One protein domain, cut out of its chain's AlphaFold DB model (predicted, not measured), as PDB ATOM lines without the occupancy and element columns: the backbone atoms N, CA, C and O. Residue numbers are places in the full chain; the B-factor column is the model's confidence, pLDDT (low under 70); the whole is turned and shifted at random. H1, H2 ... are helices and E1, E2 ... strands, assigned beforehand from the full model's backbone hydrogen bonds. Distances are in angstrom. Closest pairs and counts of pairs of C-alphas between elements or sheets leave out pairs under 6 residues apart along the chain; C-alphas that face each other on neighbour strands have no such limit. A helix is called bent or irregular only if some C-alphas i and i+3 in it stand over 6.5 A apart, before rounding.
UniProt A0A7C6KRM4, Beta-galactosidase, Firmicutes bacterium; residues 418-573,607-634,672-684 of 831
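This is residues 418 to 573, 607 to 634 and 672 to 684 of the 831 residues of the protein "Beta-galactosidase" of Firmicutes bacterium (UniProt A0A7C6KRM4). A strongly twisted sheet of seven strands runs through the core, with H3 and H7 on one face and H5 on the other, making three layers. Two long strands side by side, E5 and E6, run on from the body as a narrow ribbon, while H2 lies far out on another side. The printed part has 197 residues, in the order E1 H1 H2 H3 E2 H4 E3 H5 E4 H6 E5 E6 E7 H7; the mixed sheet runs E2 E1 E3 E4 E7 E6 E5, and the class is mixed, helices and strands. The whole is compact, with a radius of gyration of the C-alphas of 17.2 A and spans of 52 by 51 by 33 A.

E1, residues 418 to 421, begins at C-alpha 418 (136.096, 112.350, 154.173). H1 is residues 423 to 431, H2 440 to 447, and H3 467 to 484, 25.4 A long. H2 is neither bent nor irregular, but only just: C-alphas 442 and 445 are 6.0 A apart. E2 is 489 to 493, H4 498 to 501, E3 506 to 511, H5 517 to 528, 16.3 A, E4 532 to 537 and H6 551 to 555. E5, 560 to 572, measures 37.7 A and E6, 607 to 619, 37.8 A. E7 is 622 to 626; H7, 672 to 682, ends at C-alpha 682 (140.095, 114.712, 139.136).

E2, E1, E3, E4 and E7 are parallel, neighbour to neighbour: N 419 and O 490 are 2.8 A apart, N 420 and O 508 2.8 A, N 507 and O 532 2.9 A, N 533 and O 623 2.8 A, within hydrogen-bond range. E6 is antiparallel to E7, its hairpin partner, with N 617 and O 624 at 2.8 A, and to E5, with N 565 and O 612 at 2.7 A. E3, H5, E4 is a strand-helix-strand unit, parallel neighbour strands with a helix between, its crossover right-handed; E1, H1 H2 H3, E2 is another. E2, H4, E3 and E4, H6, E5 are split units, with other strands between their two, both right-handed. H3 is on the sheet at a height of 8.6 A, with C-alphas of Lys 471 and Pro 510 closest to E3 at 6.4 A. H5's height is 9.2 A; its closest C-alpha pair with E7 is Val 527 and Gly 622, 4.7 A. H3, with residues 477 to 484 alone, touches H7 at 73 degrees, only just about perpendicular, closest C-alphas Gly 481 and Gly 673, 3.8 A. H1 touches H3 at a steep tilt of 57 degrees, opposite ways, closest C-alphas Asp 429 and Ala 468, 4.6 A, with H3's residues 467 to 471 alone. H4 and H6 only graze the sheet; H5 touches both, its C-alpha of Gln 520 5.9 A from that of Leu 552 in H6 and its C-alpha of Lys 522 6.0 A from that of Val 498 in H4. H2 is not on the sheet and touches no helix. In H1, H5, H6 and H7 every O i to N i+4 pair is within hydrogen-bond range; H2 has 3 of 4, H3 13 of 14, and H4 is too short for one.

The C-alphas of Phe 439 and Glu 559, the two farthest apart, are 53.6 A apart. Residues 574 to 606 and 635 to 671 are not printed; the gaps between C-alphas are 9.5 A and 8.0 A. The links H2 to H3 and E4 to H6 are long. Mean pLDDT of the printed part is 84.8; it is under 70 in residues 436 to 452, 565 to 573, 607 to 611, 632 to 634 and 672.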
ATOM      1  N   LEU A 418     135.677 112.916 152.895       97.75
ATOM      2  CA  LEU A 418     136.096 112.350 154.173       97.75
ATOM      3  C   LEU A 418     137.606 112.093 154.149       97.75
ATOM      4  O   LEU A 418     138.078 111.268 153.372       97.75
ATOM      5  N   LEU A 419     138.356 112.785 155.005       97.38
ATOM      6  CA  LEU A 419     139.758 112.485 155.288       97.38
ATOM      7  C   LEU A 419     139.813 111.431 156.396       97.38
ATOM      8  O   LEU A 419     139.461 111.713 157.537       97.38
ATOM      9  N   LEU A 420     140.197 110.209 156.055       96.06
ATOM     10  CA  LEU A 420     140.161 109.065 156.955       96.06
ATOM     11  C   LEU A 420     141.466 108.966 157.756       96.06
ATOM     12  O   LEU A 420     142.550 108.905 157.170       96.06
ATOM     13  N   LEU A 421     141.362 108.922 159.084       93.88
ATOM     14  CA  LEU A 421     142.433 108.423 159.942       93.88
ATOM     15  C   LEU A 421     142.463 106.900 159.827       93.88
ATOM     16  O   LEU A 421     141.417 106.257 159.908       93.88
ATOM     17  N   GLU A 422     143.641 106.329 159.593       94.88
ATOM     18  CA  GLU A 422     143.800 104.886 159.431       94.88
ATOM     19  C   GLU A 422     144.367 104.306 160.734       94.88
ATOM     20  O   GLU A 422     145.477 104.635 161.164       94.88
ATOM     21  N   ARG A 423     143.546 103.480 161.382       93.75
ATOM     22  CA  ARG A 423     143.724 103.008 162.747       93.75
ATOM     23  C   ARG A 423     144.906 102.056 162.918       93.75
ATOM     24  O   ARG A 423     145.517 102.072 163.986       93.75
ATOM     25  N   ASP A 424     145.268 101.263 161.915       95.88
ATOM     26  CA  ASP A 424     146.450 100.400 162.000       95.88
ATOM     27  C   ASP A 424     147.733 101.232 162.057       95.88
ATOM     28  O   ASP A 424     148.634 100.953 162.854       95.88
ATOM     29  N   TYR A 425     147.795 102.308 161.270       95.38
ATOM     30  CA  TYR A 425     148.925 103.237 161.301       95.38
ATOM     31  C   TYR A 425     148.952 104.078 162.575       95.38
ATOM     32  O   TYR A 425     150.035 104.344 163.095       95.38
ATOM     33  N   ASP A 426     147.795 104.457 163.121       93.12
ATOM     34  CA  ASP A 426     147.731 105.144 164.414       93.12
ATOM     35  C   ASP A 426     148.137 104.227 165.580       93.12
ATOM     36  O   ASP A 426     148.780 104.686 166.526       93.12
ATOM     37  N   ARG A 427     147.833 102.921 165.510       95.56
ATOM     38  CA  ARG A 427     148.332 101.926 166.475       95.56
ATOM     39  C   ARG A 427     149.845 101.747 166.356       95.56
ATOM     40  O   ARG A 427     150.510 101.661 167.387       95.56
ATOM     41  N   LEU A 428     150.398 101.736 165.140       95.62
ATOM     42  CA  LEU A 428     151.847 101.662 164.925       95.62
ATOM     43  C   LEU A 428     152.571 102.925 165.416       95.62
ATOM     44  O   LEU A 428     153.586 102.810 166.101       95.62
ATOM     45  N   ASP A 429     152.048 104.116 165.115       92.06
ATOM     46  CA  ASP A 429     152.512 105.391 165.688       92.06
ATOM     47  C   ASP A 429     152.551 105.289 167.207       92.06
ATOM     48  O   ASP A 429     153.623 105.396 167.798       92.06
ATOM     49  N   PHE A 430     151.411 104.970 167.824       92.06
ATOM     50  CA  PHE A 430     151.297 104.897 169.270       92.06
ATOM     51  C   PHE A 430     152.278 103.904 169.882       92.06
ATOM     52  O   PHE A 430     152.994 104.263 170.812       92.06
ATOM     53  N   ALA A 431     152.342 102.679 169.355       95.12
ATOM     54  CA  ALA A 431     153.239 101.644 169.849       95.12
ATOM     55  C   ALA A 431     154.717 102.016 169.677       95.12
ATOM     56  O   ALA A 431     155.542 101.635 170.504       95.12
ATOM     57  N   SER A 432     155.057 102.772 168.633       93.69
ATOM     58  CA  SER A 432     156.435 103.158 168.323       93.69
ATOM     59  C   SER A 432     156.893 104.460 168.983       93.69
ATOM     60  O   SER A 432     158.000 104.920 168.695       93.69
ATOM     61  N   ARG A 433     156.090 105.058 169.875       88.44
ATOM     62  CA  ARG A 433     156.481 106.268 170.611       88.44
ATOM     63  C   ARG A 433     157.664 106.004 171.533       88.44
ATOM     64  O   ARG A 433     157.575 105.198 172.455       88.44
ATOM     65  N   LEU A 434     158.752 106.733 171.297       78.56
ATOM     66  CA  LEU A 434     160.032 106.572 171.991       78.56
ATOM     67  C   LEU A 434     160.177 107.500 173.201       78.56
ATOM     68  O   LEU A 434     161.012 107.258 174.070       78.56
ATOM     69  N   LEU A 435     159.382 108.569 173.263       71.44
ATOM     70  CA  LEU A 435     159.440 109.542 174.348       71.44
ATOM     71  C   LEU A 435     158.197 109.440 175.235       71.44
ATOM     72  O   LEU A 435     157.078 109.727 174.809       71.44
ATOM     73  N   SER A 436     158.406 109.085 176.503       64.12
ATOM     74  CA  SER A 436     157.448 109.397 177.566       64.12
ATOM     75  C   SER A 436     157.751 110.812 178.048       64.12
ATOM     76  O   SER A 436     158.853 111.078 178.526       64.12
ATOM     77  N   LEU A 437     156.805 111.736 177.878       59.72
ATOM     78  CA  LEU A 437     156.880 113.074 178.460       59.72
ATOM     79  C   LEU A 437     156.095 113.050 179.781       59.72
ATOM     80  O   LEU A 437     154.862 113.115 179.756       59.72
ATOM     81  N   PRO A 438     156.758 112.966 180.950       50.34
ATOM     82  CA  PRO A 438     156.064 112.998 182.229       50.34
ATOM     83  C   PRO A 438     155.343 114.338 182.349       50.34
ATOM     84  O   PRO A 438     155.952 115.377 182.096       50.34
ATOM     85  N   PHE A 439     154.060 114.317 182.719       51.50
ATOM     86  CA  PHE A 439     153.162 115.481 182.768       51.50
ATOM     87  C   PHE A 439     152.857 116.117 181.400       51.50
ATOM     88  O   PHE A 439     151.694 116.360 181.105       51.50
ATOM     89  N   MET A 440     153.846 116.330 180.532       46.91
ATOM     90  CA  MET A 440     153.647 116.959 179.227       46.91
ATOM     91  C   MET A 440     153.157 116.007 178.126       46.91
ATOM     92  O   MET A 440     152.854 116.492 177.061       46.91
ATOM     93  N   GLY A 441     153.035 114.691 178.305       49.62
ATOM     94  CA  GLY A 441     152.610 113.774 177.224       49.62
ATOM     95  C   GLY A 441     151.300 114.176 176.520       49.62
ATOM     96  O   GLY A 441     151.326 114.483 175.330       49.62
ATOM     97  N   PRO A 442     150.165 114.249 177.236       43.84
ATOM     98  CA  PRO A 442     148.919 114.783 176.678       43.84
ATOM     99  C   PRO A 442     148.998 116.287 176.406       43.84
ATOM    100  O   PRO A 442     148.456 116.788 175.427       43.84
ATOM    101  N   PHE A 443     149.694 117.018 177.271       50.75
ATOM    102  CA  PHE A 443     149.720 118.476 177.277       50.75
ATOM    103  C   PHE A 443     150.708 119.098 176.277       50.75
ATOM    104  O   PHE A 443     150.622 120.283 176.000       50.75
ATOM    105  N   ALA A 444     151.619 118.333 175.686       48.41
ATOM    106  CA  ALA A 444     152.577 118.802 174.690       48.41
ATOM    107  C   ALA A 444     151.930 118.899 173.312       48.41
ATOM    108  O   ALA A 444     152.216 119.835 172.576       48.41
ATOM    109  N   GLY A 445     151.019 117.980 172.981       44.47
ATOM    110  CA  GLY A 445     150.156 118.128 171.811       44.47
ATOM    111  C   GLY A 445     149.088 119.208 172.016       44.47
ATOM    112  O   GLY A 445     148.796 119.948 171.089       44.47
ATOM    113  N   ILE A 446     148.541 119.329 173.235       45.41
ATOM    114  CA  ILE A 446     147.443 120.266 173.550       45.41
ATOM    115  C   ILE A 446     147.930 121.714 173.769       45.41
ATOM    116  O   ILE A 446     147.240 122.645 173.365       45.41
ATOM    117  N   PHE A 447     149.099 121.928 174.387       46.78
ATOM    118  CA  PHE A 447     149.618 123.264 174.733       46.78
ATOM    119  C   PHE A 447     150.921 123.655 174.027       46.78
ATOM    120  O   PHE A 447     151.258 124.838 174.023       46.78
ATOM    121  N   ALA A 448     151.677 122.703 173.464       48.94
ATOM    122  CA  ALA A 448     152.953 122.988 172.799       48.94
ATOM    123  C   ALA A 448     152.954 122.690 171.287       48.94
ATOM    124  O   ALA A 448     153.991 122.899 170.659       48.94
ATOM    125  N   ASP A 449     151.828 122.224 170.719       56.44
ATOM    126  CA  ASP A 449     151.652 121.887 169.295       56.44
ATOM    127  C   ASP A 449     152.850 121.099 168.704       56.44
ATOM    128  O   ASP A 449     153.287 121.346 167.577       56.44
ATOM    129  N   LEU A 450     153.435 120.169 169.477       62.88
ATOM    130  CA  LEU A 450     154.588 119.391 169.009       62.88
ATOM    131  C   LEU A 450     154.168 118.412 167.894       62.88
ATOM    132  O   LEU A 450     153.234 117.637 168.111       62.88
ATOM    133  N   PRO A 451     154.875 118.381 166.747       67.25
ATOM    134  CA  PRO A 451     154.626 117.402 165.689       67.25
ATOM    135  C   PRO A 451     154.776 115.959 166.192       67.25
ATOM    136  O   PRO A 451     155.768 115.639 166.858       67.25
ATOM    137  N   GLY A 452     153.817 115.082 165.870       66.62
ATOM    138  CA  GLY A 452     153.803 113.696 166.350       66.62
ATOM    139  C   GLY A 452     155.010 112.888 165.869       66.62
ATOM    140  O   GLY A 452     155.568 112.084 166.617       66.62
ATOM    141  N   ASN A 453     155.484 113.181 164.660       73.25
ATOM    142  CA  ASN A 453     156.621 112.536 164.022       73.25
ATOM    143  C   ASN A 453     157.945 112.681 164.791       73.25
ATOM    144  O   ASN A 453     158.840 111.866 164.591       73.25
ATOM    145  N   LEU A 454     158.070 113.663 165.690       75.75
ATOM    146  CA  LEU A 454     159.245 113.825 166.554       75.75
ATOM    147  C   LEU A 454     159.268 112.836 167.728       75.75
ATOM    148  O   LEU A 454     160.281 112.724 168.419       75.75
ATOM    149  N   LEU A 455     158.147 112.163 167.998       79.50
ATOM    150  CA  LEU A 455     157.957 111.324 169.180       79.50
ATOM    151  C   LEU A 455     157.950 109.826 168.859       79.50
ATOM    152  O   LEU A 455     157.965 109.019 169.788       79.50
ATOM    153  N   VAL A 456     157.927 109.451 167.579       87.44
ATOM    154  CA  VAL A 456     157.790 108.067 167.094       87.44
ATOM    155  C   VAL A 456     159.098 107.518 166.530       87.44
ATOM    156  O   VAL A 456     160.063 108.244 166.297       87.44
ATOM    157  N   SER A 457     159.143 106.208 166.303       89.69
ATOM    158  CA  SER A 457     160.289 105.561 165.672       89.69
ATOM    159  C   SER A 457     160.402 105.927 164.189       89.69
ATOM    160  O   SER A 457     159.463 105.746 163.419       89.69
ATOM    161  N   GLU A 458     161.594 106.345 163.762       91.81
ATOM    162  CA  GLU A 458     161.931 106.559 162.345       91.81
ATOM    163  C   GLU A 458     162.374 105.263 161.634       91.81
ATOM    164  O   GLU A 458     162.812 105.278 160.480       91.81
ATOM    165  N   ARG A 459     162.310 104.112 162.320       92.88
ATOM    166  CA  ARG A 459     162.687 102.823 161.733       92.88
ATOM    167  C   ARG A 459     161.685 102.424 160.655       92.88
ATOM    168  O   ARG A 459     160.477 102.485 160.849       92.88
ATOM    169  N   LYS A 460     162.207 101.908 159.543       94.81
ATOM    170  CA  LYS A 460     161.385 101.362 158.455       94.81
ATOM    171  C   LYS A 460     160.834  99.969 158.742       94.81
ATOM    172  O   LYS A 460     159.882  99.565 158.097       94.81
ATOM    173  N   LEU A 461     161.439  99.219 159.669       95.56
ATOM    174  CA  LEU A 461     160.992  97.873 160.064       95.56
ATOM    175  C   LEU A 461     160.854  96.896 158.876       95.56
ATOM    176  O   LEU A 461     160.031  95.997 158.893       95.56
ATOM    177  N   GLY A 462     161.645  97.076 157.815       93.94
ATOM    178  CA  GLY A 462     161.554  96.264 156.595       93.94
ATOM    179  C   GLY A 462     160.557  96.765 155.539       93.94
ATOM    180  O   GLY A 462     160.507  96.184 154.458       93.94
ATOM    181  N   PHE A 463     159.818  97.845 155.801       95.19
ATOM    182  CA  PHE A 463     159.028  98.566 154.797       95.19
ATOM    183  C   PHE A 463     159.898  99.509 153.948       95.19
ATOM    184  O   PHE A 463     161.065  99.774 154.261       95.19
ATOM    185  N   GLU A 464     159.343 100.044 152.860       93.25
ATOM    186  CA  GLU A 464     160.013 101.069 152.055       93.25
ATOM    187  C   GLU A 464     160.097 102.406 152.796       93.25
ATOM    188  O   GLU A 464     161.089 103.133 152.657       93.25
ATOM    189  N   ASP A 465     159.084 102.703 153.604       90.75
ATOM    190  CA  ASP A 465     158.869 103.970 154.286       90.75
ATOM    191  C   ASP A 465     158.793 103.775 155.812       90.75
ATOM    192  O   ASP A 465     158.398 102.723 156.313       90.75
ATOM    193  N   ALA A 466     159.172 104.797 156.582       92.75
ATOM    194  CA  ALA A 466     158.950 104.802 158.027       92.75
ATOM    195  C   ALA A 466     157.480 105.160 158.293       92.75
ATOM    196  O   ALA A 466     157.151 106.322 158.524       92.75
ATOM    197  N   ILE A 467     156.588 104.165 158.200       94.31
ATOM    198  CA  ILE A 467     155.124 104.357 158.180       94.31
ATOM    199  C   ILE A 467     154.635 105.257 159.328       94.31
ATOM    200  O   ILE A 467     153.838 106.162 159.082       94.31
ATOM    201  N   ALA A 468     155.151 105.066 160.550       90.25
ATOM    202  CA  ALA A 468     154.781 105.859 161.728       90.25
ATOM    203  C   ALA A 468     155.002 107.375 161.540       90.25
ATOM    204  O   ALA A 468     154.229 108.173 162.062       90.25
ATOM    205  N   VAL A 469     156.010 107.765 160.755       88.94
ATOM    206  CA  VAL A 469     156.330 109.159 160.410       88.94
ATOM    207  C   VAL A 469     155.579 109.608 159.155       88.94
ATOM    208  O   VAL A 469     155.009 110.699 159.112       88.94
ATOM    209  N   GLU A 470     155.583 108.786 158.103       90.31
ATOM    210  CA  GLU A 470     155.040 109.186 156.800       90.31
ATOM    211  C   GLU A 470     153.516 109.340 156.804       90.31
ATOM    212  O   GLU A 470     152.984 110.165 156.054       90.31
ATOM    213  N   LYS A 471     152.799 108.573 157.635       91.12
ATOM    214  CA  LYS A 471     151.334 108.644 157.707       91.12
ATOM    215  C   LYS A 471     150.842 110.016 158.167       91.12
ATOM    216  O   LYS A 471     149.880 110.530 157.598       91.12
ATOM    217  N   GLU A 472     151.527 110.644 159.125       85.88
ATOM    218  CA  GLU A 472     151.185 111.990 159.604       85.88
ATOM    219  C   GLU A 472     151.483 113.037 158.526       85.88
ATOM    220  O   GLU A 472     150.618 113.846 158.200       85.88
ATOM    221  N   ALA A 473     152.647 112.951 157.869       86.62
ATOM    222  CA  ALA A 473     152.995 113.847 156.763       86.62
ATOM    223  C   ALA A 473     151.975 113.785 155.611       86.62
ATOM    224  O   ALA A 473     151.690 114.794 154.963       86.62
ATOM    225  N   TRP A 474     151.414 112.603 155.348       90.19
ATOM    226  CA  TRP A 474     150.344 112.426 154.372       90.19
ATOM    227  C   TRP A 474     149.030 113.066 154.841       90.19
ATOM    228  O   TRP A 474     148.410 113.818 154.083       90.19
ATOM    229  N   GLN A 475     148.619 112.802 156.085       89.00
ATOM    230  CA  GLN A 475     147.392 113.354 156.669       89.00
ATOM    231  C   GLN A 475     147.429 114.884 156.718       89.00
ATOM    232  O   GLN A 475     146.472 115.528 156.287       89.00
ATOM    233  N   ASP A 476     148.540 115.472 157.163       87.00
ATOM    234  CA  ASP A 476     148.711 116.923 157.222       87.00
ATOM    235  C   ASP A 476     148.718 117.555 155.830       87.00
ATOM    236  O   ASP A 476     148.080 118.588 155.627       87.00
ATOM    237  N   ALA A 477     149.340 116.914 154.833       87.81
ATOM    238  CA  ALA A 477     149.319 117.417 153.463       87.81
ATOM    239  C   ALA A 477     147.890 117.548 152.915       87.81
ATOM    240  O   ALA A 477     147.549 118.564 152.301       87.81
ATOM    241  N   PHE A 478     147.041 116.544 153.152       92.19
ATOM    242  CA  PHE A 478     145.638 116.590 152.742       92.19
ATOM    243  C   PHE A 478     144.811 117.544 153.596       92.19
ATOM    244  O   PHE A 478     144.029 118.312 153.041       92.19
ATOM    245  N   PHE A 479     144.992 117.549 154.916       91.12
ATOM    246  CA  PHE A 479     144.293 118.477 155.801       91.12
ATOM    247  C   PHE A 479     144.569 119.936 155.415       91.12
ATOM    248  O   PHE A 479     143.635 120.731 155.242       91.12
ATOM    249  N   GLU A 480     145.843 120.295 155.242       87.56
ATOM    250  CA  GLU A 480     146.248 121.636 154.837       87.56
ATOM    251  C   GLU A 480     145.820 121.949 153.406       87.56
ATOM    252  O   GLU A 480     145.293 123.033 153.159       87.56
ATOM    253  N   GLY A 481     146.009 121.014 152.471       86.69
ATOM    254  CA  GLY A 481     145.644 121.195 151.069       86.69
ATOM    255  C   GLY A 481     144.146 121.422 150.884       86.69
ATOM    256  O   GLY A 481     143.748 122.403 150.263       86.69
ATOM    257  N   LEU A 482     143.303 120.587 151.497       90.00
ATOM    258  CA  LEU A 482     141.847 120.755 151.471       90.00
ATOM    259  C   LEU A 482     141.429 122.074 152.129       90.00
ATOM    260  O   LEU A 482     140.549 122.766 151.622       90.00
ATOM    261  N   THR A 483     142.076 122.448 153.237       87.75
ATOM    262  CA  THR A 483     141.788 123.700 153.948       87.75
ATOM    263  C   THR A 483     142.136 124.935 153.122       87.75
ATOM    264  O   THR A 483     141.307 125.835 153.021       87.75
ATOM    265  N   ARG A 484     143.341 124.990 152.547       83.31
ATOM    266  CA  ARG A 484     143.830 126.149 151.781       83.31
ATOM    267  C   ARG A 484     143.179 126.264 150.406       83.31
ATOM    268  O   ARG A 484     143.075 127.368 149.894       83.31
ATOM    269  N   SER A 485     142.730 125.150 149.837       81.69
ATOM    270  CA  SER A 485     141.992 125.123 148.571       81.69
ATOM    271  C   SER A 485     140.470 125.182 148.770       81.69
ATOM    272  O   SER A 485     139.719 124.890 147.849       81.69
ATOM    273  N   HIS A 486     140.006 125.561 149.969       85.12
ATOM    274  CA  HIS A 486     138.597 125.816 150.289       85.12
ATOM    275  C   HIS A 486     137.639 124.635 150.048       85.12
ATOM    276  O   HIS A 486     136.444 124.826 149.831       85.12
ATOM    277  N   TYR A 487     138.118 123.396 150.144       87.38
ATOM    278  CA  TYR A 487     137.247 122.223 150.098       87.38
ATOM    279  C   TYR A 487     136.563 122.002 151.449       87.38
ATOM    280  O   TYR A 487     137.183 122.079 152.513       87.38
ATOM    281  N   ALA A 488     135.268 121.687 151.416       88.69
ATOM    282  CA  ALA A 488     134.540 121.253 152.600       88.69
ATOM    283  C   ALA A 488     134.801 119.761 152.848       88.69
ATOM    284  O   ALA A 488     134.526 118.930 151.983       88.69
ATOM    285  N   PHE A 489     135.301 119.417 154.035       94.81
ATOM    286  CA  PHE A 489     135.616 118.034 154.398       94.81
ATOM    287  C   PHE A 489     135.337 117.734 155.875       94.81
ATOM    288  O   PHE A 489     135.192 118.642 156.707       94.81
ATOM    289  N   ARG A 490     135.270 116.442 156.198       95.44
ATOM    290  CA  ARG A 490     135.263 115.900 157.565       95.44
ATOM    291  C   ARG A 490     136.478 115.014 157.778       95.44
ATOM    292  O   ARG A 490     137.043 114.516 156.807       95.44
ATOM    293  N   ILE A 491     136.857 114.829 159.036       95.69
ATOM    294  CA  ILE A 491     137.844 113.822 159.414       95.69
ATOM    295  C   ILE A 491     137.057 112.623 159.942       95.69
ATOM    296  O   ILE A 491     136.149 112.798 160.748       95.69
ATOM    297  N   GLY A 492     137.349 111.433 159.432       95.00
ATOM    298  CA  GLY A 492     136.720 110.181 159.843       95.00
ATOM    299  C   GLY A 492     137.734 109.193 160.394       95.00
ATOM    300  O   GLY A 492     138.923 109.487 160.467       95.00
ATOM    301  N   ASP A 493     137.257 107.997 160.714       95.19
ATOM    302  CA  ASP A 493     138.052 106.918 161.293       95.19
ATOM    303  C   ASP A 493     137.907 105.637 160.476       95.19
ATOM    304  O   ASP A 493     136.790 105.304 160.065       95.19
ATOM    305  N   SER A 494     138.994 104.897 160.252       95.50
ATOM    306  CA  SER A 494     138.929 103.624 159.532       95.50
ATOM    307  C   SER A 494     138.193 102.537 160.307       95.50
ATOM    308  O   SER A 494     137.862 101.526 159.699       95.50
ATOM    309  N   GLU A 495     137.833 102.736 161.580       93.69
ATOM    310  CA  GLU A 495     136.899 101.867 162.316       93.69
ATOM    311  C   GLU A 495     135.427 102.139 161.944       93.69
ATOM    312  O   GLU A 495     134.606 101.225 162.010       93.69
ATOM    313  N   SER A 496     135.079 103.335 161.442       95.25
ATOM    314  CA  SER A 496     133.698 103.682 161.065       95.25
ATOM    315  C   SER A 496     133.103 102.692 160.055       95.25
ATOM    316  O   SER A 496     133.800 102.257 159.130       95.25
ATOM    317  N   PRO A 497     131.816 102.329 160.174       94.94
ATOM    318  CA  PRO A 497     131.194 101.349 159.291       94.94
ATOM    319  C   PRO A 497     131.037 101.906 157.864       94.94
ATOM    320  O   PRO A 497     131.040 103.121 157.652       94.94
ATOM    321  N   VAL A 498     130.923 101.028 156.860       96.50
ATOM    322  CA  VAL A 498     130.938 101.429 155.435       96.50
ATOM    323  C   VAL A 498     129.802 102.397 155.087       96.50
ATOM    324  O   VAL A 498     129.966 103.265 154.234       96.50
ATOM    325  N   GLU A 499     128.682 102.319 155.801       95.12
ATOM    326  CA  GLU A 499     127.519 103.194 155.665       95.12
ATOM    327  C   GLU A 499     127.838 104.651 156.028       95.12
ATOM    328  O   GLU A 499     127.179 105.567 155.536       95.12
ATOM    329  N   VAL A 500     128.843 104.893 156.878       93.94
ATOM    330  CA  VAL A 500     129.354 106.246 157.147       93.94
ATOM    331  C   VAL A 500     130.180 106.730 155.961       93.94
ATOM    332  O   VAL A 500     129.954 107.834 155.477       93.94
ATOM    333  N   LEU A 501     131.081 105.893 155.437       96.50
ATOM    334  CA  LEU A 501     131.930 106.229 154.287       96.50
ATOM    335  C   LEU A 501     131.080 106.545 153.045       96.50
ATOM    336  O   LEU A 501     131.354 107.509 152.339       96.50
ATOM    337  N   GLN A 502     130.000 105.792 152.826       95.44
ATOM    338  CA  GLN A 502     129.055 105.975 151.716       95.44
ATOM    339  C   GLN A 502     128.271 107.298 151.753       95.44
ATOM    340  O   GLN A 502     127.648 107.658 150.756       95.44
ATOM    341  N   GLN A 503     128.291 108.038 152.867       93.69
ATOM    342  CA  GLN A 503     127.711 109.387 152.927       93.69
ATOM    343  C   GLN A 503     128.574 110.425 152.204       93.69
ATOM    344  O   GLN A 503     128.097 111.526 151.933       93.69
ATOM    345  N   TYR A 504     129.822 110.075 151.892       95.88
ATOM    346  CA  TYR A 504     130.784 110.936 151.230       95.88
ATOM    347  C   TYR A 504     131.035 110.444 149.811       95.88
ATOM    348  O   TYR A 504     131.057 109.248 149.523       95.88
ATOM    349  N   ARG A 505     131.238 111.394 148.902       95.44
ATOM    350  CA  ARG A 505     131.560 111.102 147.505       95.44
ATOM    351  C   ARG A 505     133.016 110.675 147.338       95.44
ATOM    352  O   ARG A 505     133.323 109.869 146.455       95.44
ATOM    353  N   VAL A 506     133.897 111.257 148.150       97.81
ATOM    354  CA  VAL A 506     135.334 111.005 148.135       97.81
ATOM    355  C   VAL A 506     135.802 110.622 149.532       97.81
ATOM    356  O   VAL A 506     135.589 111.364 150.488       97.81
ATOM    357  N   VAL A 507     136.495 109.491 149.632       98.44
ATOM    358  CA  VAL A 507     137.228 109.078 150.831       98.44
ATOM    359  C   VAL A 507     138.709 109.172 150.507       98.44
ATOM    360  O   VAL A 507     139.165 108.658 149.489       98.44
ATOM    361  N   VAL A 508     139.446 109.858 151.366       97.94
ATOM    362  CA  VAL A 508     140.880 110.102 151.261       97.94
ATOM    363  C   VAL A 508     141.533 109.324 152.400       97.94
ATOM    364  O   VAL A 508     141.341 109.683 153.555       97.94
ATOM    365  N   CYS A 509     142.251 108.243 152.098       97.12
ATOM    366  CA  CYS A 509     142.840 107.342 153.094       97.12
ATOM    367  C   CYS A 509     144.347 107.160 152.850       97.12
ATOM    368  O   CYS A 509     144.719 106.791 151.731       97.12
ATOM    369  N   PRO A 510     145.226 107.361 153.851       95.75
ATOM    370  CA  PRO A 510     146.623 106.971 153.702       95.75
ATOM    371  C   PRO A 510     146.704 105.451 153.521       95.75
ATOM    372  O   PRO A 510     145.855 104.709 154.015       95.75
ATOM    373  N   ALA A 511     147.709 104.986 152.790       96.50
ATOM    374  CA  ALA A 511     147.917 103.571 152.536       96.50
ATOM    375  C   ALA A 511     149.396 103.251 152.321       96.50
ATOM    376  O   ALA A 511     150.077 103.862 151.493       96.50
ATOM    377  N   PHE A 512     149.861 102.256 153.060       96.12
ATOM    378  CA  PHE A 512     151.217 101.727 153.043       96.12
ATOM    379  C   PHE A 512     151.169 100.214 152.767       96.12
ATOM    380  O   PHE A 512     150.175  99.687 152.269       96.12
ATOM    381  N   GLU A 513     152.259  99.507 153.025       95.06
ATOM    382  CA  GLU A 513     152.468  98.106 152.666       95.06
ATOM    383  C   GLU A 513     151.506  97.144 153.375       95.06
ATOM    384  O   GLU A 513     151.137  96.119 152.791       95.06
ATOM    385  N   PHE A 514     151.064  97.484 154.589       97.38
ATOM    386  CA  PHE A 514     150.080  96.714 155.350       97.38
ATOM    387  C   PHE A 514     148.812  97.523 155.629       97.38
ATOM    388  O   PHE A 514     148.853  98.748 155.691       97.38
ATOM    389  N   MET A 515     147.683  96.832 155.759       97.94
ATOM    390  CA  MET A 515     146.391  97.372 156.188       97.94
ATOM    391  C   MET A 515     145.496  96.196 156.571       97.94
ATOM    392  O   MET A 515     145.450  95.209 155.828       97.94
ATOM    393  N   SER A 516     144.768  96.317 157.678       97.31
ATOM    394  CA  SER A 516     143.888  95.286 158.218       97.31
ATOM    395  C   SER A 516     142.978  94.709 157.143       97.31
ATOM    396  O   SER A 516     142.392  95.454 156.348       97.31
ATOM    397  N   GLU A 517     142.799  93.387 157.126       97.44
ATOM    398  CA  GLU A 517     141.972  92.737 156.098       97.44
ATOM    399  C   GLU A 517     140.543  93.308 156.074       97.44
ATOM    400  O   GLU A 517     139.996  93.585 155.001       97.44
ATOM    401  N   GLY A 518     139.967  93.566 157.253       97.56
ATOM    402  CA  GLY A 518     138.649  94.187 157.390       97.56
ATOM    403  C   GLY A 518     138.578  95.609 156.820       97.56
ATOM    404  O   GLY A 518     137.595  95.958 156.161       97.56
ATOM    405  N   VAL A 519     139.626  96.420 157.003       97.75
ATOM    406  CA  VAL A 519     139.703  97.783 156.446       97.75
ATOM    407  C   VAL A 519     139.840  97.724 154.926       97.75
ATOM    408  O   VAL A 519     139.091  98.409 154.226       97.75
ATOM    409  N   GLN A 520     140.704  96.850 154.392       98.19
ATOM    410  CA  GLN A 520     140.821  96.669 152.942       98.19
ATOM    411  C   GLN A 520     139.485  96.240 152.314       98.19
ATOM    412  O   GLN A 520     139.080  96.792 151.291       98.19
ATOM    413  N   ALA A 521     138.781  95.281 152.926       98.06
ATOM    414  CA  ALA A 521     137.481  94.812 152.449       98.06
ATOM    415  C   ALA A 521     136.416  95.921 152.482       98.06
ATOM    416  O   ALA A 521     135.648  96.076 151.531       98.06
ATOM    417  N   LYS A 522     136.395  96.734 153.544       98.06
ATOM    418  CA  LYS A 522     135.480  97.874 153.679       98.06
ATOM    419  C   LYS A 522     135.732  98.954 152.628       98.06
ATOM    420  O   LYS A 522     134.785  99.418 151.994       98.06
ATOM    421  N   LEU A 523     136.990  99.343 152.421       98.38
ATOM    422  CA  LEU A 523     137.357 100.332 151.405       98.38
ATOM    423  C   LEU A 523     137.051  99.824 149.992       98.38
ATOM    424  O   LEU A 523     136.542 100.587 149.171       98.38
ATOM    425  N   LEU A 524     137.279  98.533 149.725       97.94
ATOM    426  CA  LEU A 524     136.891  97.908 148.463       97.94
ATOM    427  C   LEU A 524     135.372  97.982 148.255       97.94
ATOM    428  O   LEU A 524     134.927  98.456 147.212       97.94
ATOM    429  N   SER A 525     134.582  97.616 149.270       97.88
ATOM    430  CA  SER A 525     133.117  97.694 149.224       97.88
ATOM    431  C   SER A 525     132.607  99.120 148.965       97.88
ATOM    432  O   SER A 525     131.686  99.318 148.171       97.88
ATOM    433  N   TYR A 526     133.233 100.130 149.577       98.38
ATOM    434  CA  TYR A 526     132.920 101.539 149.325       98.38
ATOM    435  C   TYR A 526     133.141 101.930 147.851       98.38
ATOM    436  O   TYR A 526     132.261 102.547 147.239       98.38
ATOM    437  N   VAL A 527     134.271 101.537 147.251       97.50
ATOM    438  CA  VAL A 527     134.559 101.832 145.836       97.50
ATOM    439  C   VAL A 527     133.629 101.049 144.908       97.50
ATOM    440  O   VAL A 527     133.035 101.631 144.003       97.50
ATOM    441  N   GLU A 528     133.418  99.754 145.147       96.50
ATOM    442  CA  GLU A 528     132.484  98.938 144.358       96.50
ATOM    443  C   GLU A 528     131.055  99.506 144.389       96.50
ATOM    444  O   GLU A 528     130.344  99.468 143.376       96.50
ATOM    445  N   GLY A 529     130.669 100.101 145.525       95.31
ATOM    446  CA  GLY A 529     129.406 100.804 145.741       95.31
ATOM    447  C   GLY A 529     129.240 102.116 144.963       95.31
ATOM    448  O   GLY A 529     128.126 102.634 144.902       95.31
ATOM    449  N   GLY A 530     130.295 102.631 144.321       95.62
ATOM    450  CA  GLY A 530     130.264 103.862 143.521       95.62
ATOM    451  C   GLY A 530     131.060 105.032 144.103       95.62
ATOM    452  O   GLY A 530     131.093 106.099 143.487       95.62
ATOM    453  N   GLY A 531     131.704 104.849 145.256       96.75
ATOM    454  CA  GLY A 531     132.556 105.861 145.872       96.75
ATOM    455  C   GLY A 531     133.836 106.139 145.079       96.75
ATOM    456  O   GLY A 531     134.304 105.313 144.289       96.75
ATOM    457  N   THR A 532     134.431 107.313 145.303       97.88
ATOM    458  CA  THR A 532     135.801 107.611 144.858       97.88
ATOM    459  C   THR A 532     136.754 107.481 146.041       97.88
ATOM    460  O   THR A 532     136.579 108.169 147.046       97.88
ATOM    461  N   LEU A 533     137.741 106.592 145.948       98.06
ATOM    462  CA  LEU A 533     138.781 106.399 146.960       98.06
ATOM    463  C   LEU A 533     140.095 106.999 146.469       98.06
ATOM    464  O   LEU A 533     140.592 106.616 145.416       98.06
ATOM    465  N   VAL A 534     140.665 107.916 147.237       97.31
ATOM    466  CA  VAL A 534     141.998 108.483 147.027       97.31
ATOM    467  C   VAL A 534     142.930 107.871 148.066       97.31
ATOM    468  O   VAL A 534     142.672 108.013 149.259       97.31
ATOM    469  N   MET A 535     143.998 107.195 147.638       95.75
ATOM    470  CA  MET A 535     144.908 106.519 148.570       95.75
ATOM    471  C   MET A 535     146.364 106.452 148.104       95.75
ATOM    472  O   MET A 535     146.652 106.534 146.910       95.75
ATOM    473  N   GLY A 536     147.287 106.290 149.053       93.75
ATOM    474  CA  GLY A 536     148.728 106.163 148.812       93.75
ATOM    475  C   GLY A 536     149.567 106.451 150.068       93.75
ATOM    476  O   GLY A 536     148.991 106.802 151.094       93.75
ATOM    477  N   PRO A 537     150.908 106.353 150.006       93.62
ATOM    478  CA  PRO A 537     151.717 106.226 148.797       93.62
ATOM    479  C   PRO A 537     151.820 104.809 148.212       93.62
ATOM    480  O   PRO A 537     152.223 104.651 147.056       93.62
ATOM    481  N   ARG A 538     151.458 103.765 148.960       93.56
ATOM    482  CA  ARG A 538     151.546 102.368 148.514       93.56
ATOM    483  C   ARG A 538     150.181 101.696 148.534       93.56
ATOM    484  O   ARG A 538     149.228 102.184 149.129       93.56
ATOM    485  N   MET A 539     150.083 100.591 147.806       94.38
ATOM    486  CA  MET A 539     148.897  99.744 147.834       94.38
ATOM    487  C   MET A 539     149.157  98.599 148.819       94.38
ATOM    488  O   MET A 539     150.176  97.922 148.647       94.38
ATOM    489  N   PRO A 540     148.274  98.353 149.801       96.75
ATOM    490  CA  PRO A 540     148.520  97.341 150.813       96.75
ATOM    491  C   PRO A 540     148.540  95.944 150.194       96.75
ATOM    492  O   PRO A 540     147.712  95.591 149.345       96.75
ATOM    493  N   ARG A 541     149.534  95.161 150.611       97.12
ATOM    494  CA  ARG A 541     149.740  93.756 150.226       97.12
ATOM    495  C   ARG A 541     149.892  92.836 151.433       97.12
ATOM    496  O   ARG A 541     150.039  91.627 151.248       97.12
ATOM    497  N   LEU A 542     149.850  93.397 152.636       97.81
ATOM    498  CA  LEU A 542     149.914  92.694 153.906       97.81
ATOM    499  C   LEU A 542     148.690  93.040 154.766       97.81
ATOM    500  O   LEU A 542     148.119  94.124 154.626       97.81
ATOM    501  N   ASN A 543     148.288  92.120 155.640       97.25
ATOM    502  CA  ASN A 543     147.288  92.363 156.682       97.25
ATOM    503  C   ASN A 543     147.946  92.838 157.992       97.25
ATOM    504  O   ASN A 543     149.163  93.005 158.069       97.25
ATOM    505  N   GLU A 544     147.146  93.037 159.034       95.50
ATOM    506  CA  GLU A 544     147.572  93.461 160.372       95.50
ATOM    507  C   GLU A 544     148.520  92.477 161.080       95.50
ATOM    508  O   GLU A 544     149.240  92.861 161.999       95.50
ATOM    509  N   PHE A 545     148.573  91.224 160.620       96.19
ATOM    510  CA  PHE A 545     149.500  90.197 161.100       96.19
ATOM    511  C   PHE A 545     150.767  90.082 160.235       96.19
ATOM    512  O   PHE A 545     151.579  89.171 160.411       96.19
ATOM    513  N   MET A 546     150.946  91.003 159.282       97.12
ATOM    514  CA  MET A 546     152.041  91.007 158.308       97.12
ATOM    515  C   MET A 546     152.075  89.740 157.443       97.12
ATOM    516  O   MET A 546     153.134  89.283 157.009       97.12
ATOM    517  N   GLN A 547     150.902  89.162 157.183       95.50
ATOM    518  CA  GLN A 547     150.710  88.074 156.230       95.50
ATOM    519  C   GLN A 547     150.218  88.617 154.881       95.50
ATOM    520  O   GLN A 547     149.562  89.660 154.850       95.50
ATOM    521  N   PRO A 548     150.469  87.918 153.759       97.31
ATOM    522  CA  PRO A 548     149.981  88.333 152.447       97.31
ATOM    523  C   PRO A 548     148.460  88.554 152.411       97.31
ATOM    524  O   PRO A 548     147.679  87.629 152.616       97.31
ATOM    525  N   CYS A 549     148.041  89.775 152.082       97.62
ATOM    526  CA  CYS A 549     146.644  90.160 151.892       97.62
ATOM    527  C   CYS A 549     146.551  91.298 150.873       97.62
ATOM    528  O   CYS A 549     147.036  92.402 151.103       97.62
ATOM    529  N   SER A 550     145.907  91.035 149.739       95.56
ATOM    530  CA  SER A 550     145.850  91.955 148.603       95.56
ATOM    531  C   SER A 550     144.413  92.200 148.148       95.56
ATOM    532  O   SER A 550     144.134  92.113 146.955       95.56
ATOM    533  N   ARG A 551     143.473  92.451 149.066       96.06
ATOM    534  CA  ARG A 551     142.056  92.663 148.706       96.06
ATOM    535  C   ARG A 551     141.910  93.885 147.791       96.06
ATOM    536  O   ARG A 551     141.335  93.769 146.715       96.06
ATOM    537  N   LEU A 552     142.508  95.018 148.173       94.50
ATOM    538  CA  LEU A 552     142.523  96.237 147.352       94.50
ATOM    539  C   LEU A 552     143.464  96.105 146.150       94.50
ATOM    540  O   LEU A 552     143.051  96.330 145.016       94.50
ATOM    541  N   ALA A 553     144.715  95.685 146.376       94.31
ATOM    542  CA  ALA A 553     145.702  95.553 145.301       94.31
ATOM    543  C   ALA A 553     145.280  94.548 144.215       94.31
ATOM    544  O   ALA A 553     145.573  94.751 143.042       94.31
ATOM    545  N   GLY A 554     144.601  93.467 144.601       93.69
ATOM    546  CA  GLY A 554     144.102  92.433 143.696       93.69
ATOM    547  C   GLY A 554     142.846  92.838 142.927       93.69
ATOM    548  O   GLY A 554     142.551  92.222 141.908       93.69
ATOM    549  N   ALA A 555     142.129  93.874 143.377       93.44
ATOM    550  CA  ALA A 555     140.994  94.447 142.655       93.44
ATOM    551  C   ALA A 555     141.423  95.436 141.554       93.44
ATOM    552  O   ALA A 555     140.596  95.845 140.737       93.44
ATOM    553  N   LEU A 556     142.704  95.829 141.513       91.62
ATOM    554  CA  LEU A 556     143.234  96.687 140.457       91.62
ATOM    555  C   LEU A 556     143.316  95.903 139.140       91.62
ATOM    556  O   LEU A 556     144.040  94.914 139.032       91.62
ATOM    557  N   GLY A 557     142.577  96.359 138.130       78.88
ATOM    558  CA  GLY A 557     142.671  95.832 136.769       78.88
ATOM    559  C   GLY A 557     143.929  96.305 136.032       78.88
ATOM    560  O   GLY A 557     144.673  97.164 136.503       78.88
ATOM    561  N   SER A 558     144.143  95.771 134.827       80.50
ATOM    562  CA  SER A 558     145.180  96.260 133.905       80.50
ATOM    563  C   SER A 558     144.812  97.585 133.230       80.50
ATOM    564  O   SER A 558     145.683  98.235 132.661       80.50
ATOM    565  N   GLU A 559     143.535  97.967 133.264       81.56
ATOM    566  CA  GLU A 559     143.034  99.220 132.702       81.56
ATOM    567  C   GLU A 559     143.118 100.338 133.743       81.56
ATOM    568  O   GLU A 559     142.482 100.286 134.800       81.56
ATOM    569  N   PHE A 560     143.905 101.362 133.429       86.12
ATOM    570  CA  PHE A 560     144.048 102.565 134.235       86.12
ATOM    571  C   PHE A 560     144.308 103.778 133.347       86.12
ATOM    572  O   PHE A 560     144.764 103.643 132.213       86.12
ATOM    573  N   VAL A 561     144.034 104.962 133.889       81.62
ATOM    574  CA  VAL A 561     144.392 106.250 133.289       81.62
ATOM    575  C   VAL A 561     145.458 106.891 134.163       81.62
ATOM    576  O   VAL A 561     145.260 107.038 135.369       81.62
ATOM    577  N   ASP A 562     146.580 107.272 133.568       80.19
ATOM    578  CA  ASP A 562     147.580 108.084 134.251       80.19
ATOM    579  C   ASP A 562     147.240 109.575 134.073       80.19
ATOM    580  O   ASP A 562     146.912 110.036 132.980       80.19
ATOM    581  N   ILE A 563     147.311 110.327 135.170       74.56
ATOM    582  CA  ILE A 563     147.132 111.776 135.214       74.56
ATOM    583  C   ILE A 563     148.466 112.403 135.603       74.56
ATOM    584  O   ILE A 563     148.974 112.174 136.705       74.56
ATOM    585  N   ASP A 564     148.998 113.237 134.715       73.00
ATOM    586  CA  ASP A 564     150.194 114.027 134.978       73.00
ATOM    587  C   ASP A 564     149.820 115.339 135.675       73.00
ATOM    588  O   ASP A 564     149.165 116.219 135.114       73.00
ATOM    589  N   ILE A 565     150.267 115.481 136.920       69.69
ATOM    590  CA  ILE A 565     150.225 116.720 137.688       69.69
ATOM    591  C   ILE A 565     151.533 117.461 137.429       69.69
ATOM    592  O   ILE A 565     152.596 117.081 137.927       69.69
ATOM    593  N   VAL A 566     151.453 118.529 136.640       65.75
ATOM    594  CA  VAL A 566     152.599 119.381 136.312       65.75
ATOM    595  C   VAL A 566     152.640 120.568 137.268       65.75
ATOM    596  O   VAL A 566     151.720 121.383 137.314       65.75
ATOM    597  N   LEU A 567     153.720 120.662 138.039       63.69
ATOM    598  CA  LEU A 567     153.989 121.741 138.981       63.69
ATOM    599  C   LEU A 567     155.080 122.647 138.418       63.69
ATOM    600  O   LEU A 567     156.189 122.193 138.137       63.69
ATOM    601  N   HIS A 568     154.784 123.938 138.300       62.28
ATOM    602  CA  HIS A 568     155.764 124.958 137.938       62.28
ATOM    603  C   HIS A 568     156.179 125.724 139.192       62.28
ATOM    604  O   HIS A 568     155.357 126.395 139.799       62.28
ATOM    605  N   THR A 569     157.441 125.633 139.599       55.97
ATOM    606  CA  THR A 569     157.985 126.388 140.737       55.97
ATOM    607  C   THR A 569     158.961 127.443 140.240       55.97
ATOM    608  O   THR A 569     159.929 127.114 139.551       55.97
ATOM    609  N   ALA A 570     158.735 128.704 140.608       50.78
ATOM    610  CA  ALA A 570     159.696 129.774 140.372       50.78
ATOM    611  C   ALA A 570     160.921 129.587 141.285       50.78
ATOM    612  O   ALA A 570     160.781 129.488 142.504       50.78
ATOM    613  N   VAL A 571     162.115 129.547 140.698       48.69
ATOM    614  CA  VAL A 571     163.394 129.464 141.414       48.69
ATOM    615  C   VAL A 571     164.199 130.733 141.116       48.69
ATOM    616  O   VAL A 571     164.306 131.117 139.945       48.69
ATOM    617  N   PRO A 572     164.780 131.403 142.128       45.50
ATOM    618  CA  PRO A 572     165.671 132.534 141.890       45.50
ATOM    619  C   PRO A 572     166.911 132.068 141.115       45.50
ATOM    620  O   PRO A 572     167.611 131.163 141.571       45.50
ATOM    621  N   VAL A 573     167.208 132.672 139.960       45.94
ATOM    622  CA  VAL A 573     168.472 132.419 139.252       45.94
ATOM    623  C   VAL A 573     169.515 133.420 139.754       45.94
ATOM    624  O   VAL A 573     169.279 134.628 139.675       45.94
ATOM    625  N   ILE A 607     161.807 128.987 135.732       54.56
ATOM    626  CA  ILE A 607     160.704 128.064 136.030       54.56
ATOM    627  C   ILE A 607     161.272 126.648 136.070       54.56
ATOM    628  O   ILE A 607     161.676 126.104 135.043       54.56
ATOM    629  N   GLN A 608     161.281 126.034 137.249       53.16
ATOM    630  CA  GLN A 608     161.510 124.601 137.375       53.16
ATOM    631  C   GLN A 608     160.168 123.880 137.232       53.16
ATOM    632  O   GLN A 608     159.202 124.216 137.912       53.16
ATOM    633  N   THR A 609     160.100 122.899 136.334       60.03
ATOM    634  CA  THR A 609     158.895 122.086 136.122       60.03
ATOM    635  C   THR A 609     159.111 120.700 136.713       60.03
ATOM    636  O   THR A 609     160.138 120.075 136.458       60.03
ATOM    637  N   GLN A 610     158.154 120.223 137.502       62.31
ATOM    638  CA  GLN A 610     158.131 118.867 138.039       62.31
ATOM    639  C   GLN A 610     156.826 118.194 137.630       62.31
ATOM    640  O   GLN A 610     155.751 118.713 137.915       62.31
ATOM    641  N   THR A 611     156.921 117.031 136.992       67.88
ATOM    642  CA  THR A 611     155.755 116.205 136.665       67.88
ATOM    643  C   THR A 611     155.627 115.091 137.692       67.88
ATOM    644  O   THR A 611     156.598 114.398 138.002       67.88
ATOM    645  N   ARG A 612     154.425 114.924 138.236       72.44
ATOM    646  CA  ARG A 612     154.062 113.843 139.152       72.44
ATOM    647  C   ARG A 612     152.899 113.074 138.557       72.44
ATOM    648  O   ARG A 612     151.907 113.679 138.182       72.44
ATOM    649  N   GLN A 613     153.013 111.756 138.508       78.06
ATOM    650  CA  GLN A 613     151.976 110.910 137.938       78.06
ATOM    651  C   GLN A 613     151.098 110.329 139.047       78.06
ATOM    652  O   GLN A 613     151.604 109.831 140.056       78.06
ATOM    653  N   VAL A 614     149.787 110.399 138.857       84.44
ATOM    654  CA  VAL A 614     148.764 109.748 139.684       84.44
ATOM    655  C   VAL A 614     147.997 108.789 138.790       84.44
ATOM    656  O   VAL A 614     147.778 109.087 137.621       84.44
ATOM    657  N   ARG A 615     147.570 107.647 139.324       88.31
ATOM    658  CA  ARG A 615     146.891 106.623 138.530       88.31
ATOM    659  C   ARG A 615     145.445 106.442 138.948       88.31
ATOM    660  O   ARG A 615     145.145 106.357 140.135       88.31
ATOM    661  N   VAL A 616     144.554 106.338 137.973       89.38
ATOM    662  CA  VAL A 616     143.112 106.211 138.174       89.38
ATOM    663  C   VAL A 616     142.624 104.872 137.640       89.38
ATOM    664  O   VAL A 616     142.801 104.557 136.466       89.38
ATOM    665  N   TYR A 617     141.960 104.109 138.498       91.38
ATOM    666  CA  TYR A 617     141.376 102.810 138.195       91.38
ATOM    667  C   TYR A 617     139.856 102.863 138.322       91.38
ATOM    668  O   TYR A 617     139.309 103.539 139.200       91.38
ATOM    669  N   ARG A 618     139.162 102.090 137.484       92.44
ATOM    670  CA  ARG A 618     137.737 101.796 137.653       92.44
ATOM    671  C   ARG A 618     137.569 100.450 138.338       92.44
ATOM    672  O   ARG A 618     138.087  99.448 137.861       92.44
ATOM    673  N   ILE A 619     136.839 100.443 139.449       92.38
ATOM    674  CA  ILE A 619     136.541  99.238 140.227       92.38
ATOM    675  C   ILE A 619     135.040  99.239 140.500       92.38
ATOM    676  O   ILE A 619     134.517 100.159 141.133       92.38
ATOM    677  N   GLY A 620     134.332  98.238 139.977       90.12
ATOM    678  CA  GLY A 620     132.872  98.195 140.037       90.12
ATOM    679  C   GLY A 620     132.247  99.477 139.473       90.12
ATOM    680  O   GLY A 620     132.472  99.833 138.317       90.12
ATOM    681  N   LYS A 621     131.454 100.176 140.295       92.00
ATOM    682  CA  LYS A 621     130.806 101.446 139.920       92.00
ATOM    683  C   LYS A 621     131.636 102.688 140.262       92.00
ATOM    684  O   LYS A 621     131.266 103.785 139.844       92.00
ATOM    685  N   GLY A 622     132.696 102.540 141.050       94.88
ATOM    686  CA  GLY A 622     133.455 103.652 141.610       94.88
ATOM    687  C   GLY A 622     134.771 103.925 140.902       94.88
ATOM    688  O   GLY A 622     134.987 103.567 139.737       94.88
ATOM    689  N   THR A 623     135.647 104.611 141.627       94.44
ATOM    690  CA  THR A 623     136.971 105.024 141.159       94.44
ATOM    691  C   THR A 623     137.979 104.876 142.288       94.44
ATOM    692  O   THR A 623     137.706 105.302 143.408       94.44
ATOM    693  N   LEU A 624     139.164 104.350 141.989       96.06
ATOM    694  CA  LEU A 624     140.316 104.416 142.882       96.06
ATOM    695  C   LEU A 624     141.386 105.305 142.246       96.06
ATOM    696  O   LEU A 624     141.816 105.051 141.124       96.06
ATOM    697  N   ILE A 625     141.819 106.336 142.962       94.38
ATOM    698  CA  ILE A 625     142.908 107.239 142.590       94.38
ATOM    699  C   ILE A 625     144.107 106.907 143.485       94.38
ATOM    700  O   ILE A 625     144.099 107.187 144.684       94.38
ATOM    701  N   HIS A 626     145.135 106.289 142.909       94.50
ATOM    702  CA  HIS A 626     146.368 105.928 143.602       94.50
ATOM    703  C   HIS A 626     147.434 107.006 143.403       94.50
ATOM    704  O   HIS A 626     147.830 107.307 142.276       94.50
ATOM    705  N   ILE A 627     147.915 107.566 144.511       92.31
ATOM    706  CA  ILE A 627     148.975 108.576 144.544       92.31
ATOM    707  C   ILE A 627     150.256 107.881 145.004       92.31
ATOM    708  O   ILE A 627     150.335 107.524 146.172       92.31
ATOM    709  N   PRO A 628     151.275 107.677 144.154       90.50
ATOM    710  CA  PRO A 628     152.443 106.863 144.501       90.50
ATOM    711  C   PRO A 628     153.513 107.600 145.339       90.50
ATOM    712  O   PRO A 628     154.671 107.186 145.378       90.50
ATOM    713  N   PHE A 629     153.165 108.715 145.986       86.56
ATOM    714  CA  PHE A 629     154.088 109.573 146.737       86.56
ATOM    715  C   PHE A 629     153.371 110.329 147.865       86.56
ATOM    716  O   PHE A 629     152.154 110.496 147.838       86.56
ATOM    717  N   VAL A 630     154.132 110.824 148.847       82.88
ATOM    718  CA  VAL A 630     153.621 111.703 149.912       82.88
ATOM    719  C   VAL A 630     153.617 113.157 149.410       82.88
ATOM    720  O   VAL A 630     154.697 113.682 149.118       82.88
ATOM    721  N   PRO A 631     152.459 113.846 149.317       75.75
ATOM    722  CA  PRO A 631     152.390 115.188 148.721       75.75
ATOM    723  C   PRO A 631     153.238 116.264 149.427       75.75
ATOM    724  O   PRO A 631     153.651 117.231 148.789       75.75
ATOM    725  N   ALA A 632     153.538 116.102 150.724       65.25
ATOM    726  CA  ALA A 632     154.371 117.035 151.494       65.25
ATOM    727  C   ALA A 632     155.875 116.973 151.152       65.25
ATOM    728  O   ALA A 632     156.561 117.988 151.242       65.25
ATOM    729  N   LYS A 633     156.406 115.809 150.749       56.53
ATOM    730  CA  LYS A 633     157.858 115.586 150.557       56.53
ATOM    731  C   LYS A 633     158.333 115.756 149.113       56.53
ATOM    732  O   LYS A 633     159.519 115.637 148.822       56.53
ATOM    733  N   SER A 634     157.423 116.029 148.183       47.38
ATOM    734  CA  SER A 634     157.704 115.952 146.748       47.38
ATOM    735  C   SER A 634     158.357 117.194 146.116       47.38
ATOM    736  O   SER A 634     158.453 117.223 144.890       47.38
ATOM    737  N   ALA A 672     151.982 120.919 147.819       67.75
ATOM    738  CA  ALA A 672     151.026 119.988 148.419       67.75
ATOM    739  C   ALA A 672     149.559 120.417 148.199       67.75
ATOM    740  O   ALA A 672     148.745 119.608 147.772       67.75
ATOM    741  N   GLY A 673     149.222 121.695 148.406       71.69
ATOM    742  CA  GLY A 673     147.881 122.234 148.156       71.69
ATOM    743  C   GLY A 673     147.490 122.228 146.677       71.69
ATOM    744  O   GLY A 673     146.351 121.904 146.356       71.69
ATOM    745  N   ALA A 674     148.442 122.502 145.778       71.81
ATOM    746  CA  ALA A 674     148.228 122.405 144.330       71.81
ATOM    747  C   ALA A 674     147.990 120.951 143.877       71.81
ATOM    748  O   ALA A 674     147.101 120.688 143.070       71.81
ATOM    749  N   ILE A 675     148.751 119.999 144.430       77.56
ATOM    750  CA  ILE A 675     148.559 118.563 144.195       77.56
ATOM    751  C   ILE A 675     147.173 118.131 144.690       77.56
ATOM    752  O   ILE A 675     146.428 117.508 143.938       77.56
ATOM    753  N   VAL A 676     146.805 118.484 145.927       83.44
ATOM    754  CA  VAL A 676     145.501 118.135 146.514       83.44
ATOM    755  C   VAL A 676     144.351 118.726 145.700       83.44
ATOM    756  O   VAL A 676     143.397 118.012 145.414       83.44
ATOM    757  N   ASP A 677     144.450 119.983 145.263       81.62
ATOM    758  CA  ASP A 677     143.442 120.608 144.401       81.62
ATOM    759  C   ASP A 677     143.290 119.880 143.053       81.62
ATOM    760  O   ASP A 677     142.173 119.574 142.636       81.62
ATOM    761  N   ALA A 678     144.398 119.520 142.398       78.19
ATOM    762  CA  ALA A 678     144.359 118.743 141.159       78.19
ATOM    763  C   ALA A 678     143.695 117.367 141.359       78.19
ATOM    764  O   ALA A 678     142.881 116.947 140.533       78.19
ATOM    765  N   ILE A 679     143.985 116.690 142.475       83.69
ATOM    766  CA  ILE A 679     143.360 115.407 142.830       83.69
ATOM    767  C   ILE A 679     141.860 115.582 143.088       83.69
ATOM    768  O   ILE A 679     141.065 114.783 142.595       83.69
ATOM    769  N   MET A 680     141.450 116.619 143.823       87.06
ATOM    770  CA  MET A 680     140.034 116.887 144.090       87.06
ATOM    771  C   MET A 680     139.263 117.191 142.801       87.06
ATOM    772  O   MET A 680     138.186 116.631 142.592       87.06
ATOM    773  N   LYS A 681     139.848 117.962 141.878       81.25
ATOM    774  CA  LYS A 681     139.284 118.197 140.537       81.25
ATOM    775  C   LYS A 681     139.162 116.910 139.724       81.25
ATOM    776  O   LYS A 681     138.123 116.677 139.106       81.25
ATOM    777  N   ALA A 682     140.168 116.035 139.764       74.31
ATOM    778  CA  ALA A 682     140.095 114.712 139.136       74.31
ATOM    779  C   ALA A 682     138.986 113.840 139.759       74.31
ATOM    780  O   ALA A 682     138.271 113.130 139.048       74.31
ATOM    781  N   ALA A 683     138.771 113.964 141.071       78.62
ATOM    782  CA  ALA A 683     137.655 113.361 141.799       78.62
ATOM    783  C   ALA A 683     136.308 114.096 141.596       78.62
ATOM    784  O   ALA A 683     135.293 113.705 142.176       78.62
ATOM    785  N   ARG A 684     136.278 115.131 140.742       81.56
ATOM    786  CA  ARG A 684     135.118 115.979 140.415       81.56
ATOM    787  C   ARG A 684     134.540 116.724 141.616       81.56
ATOM    788  O   ARG A 684     133.343 117.007 141.635       81.56
TER     789      ARG A 684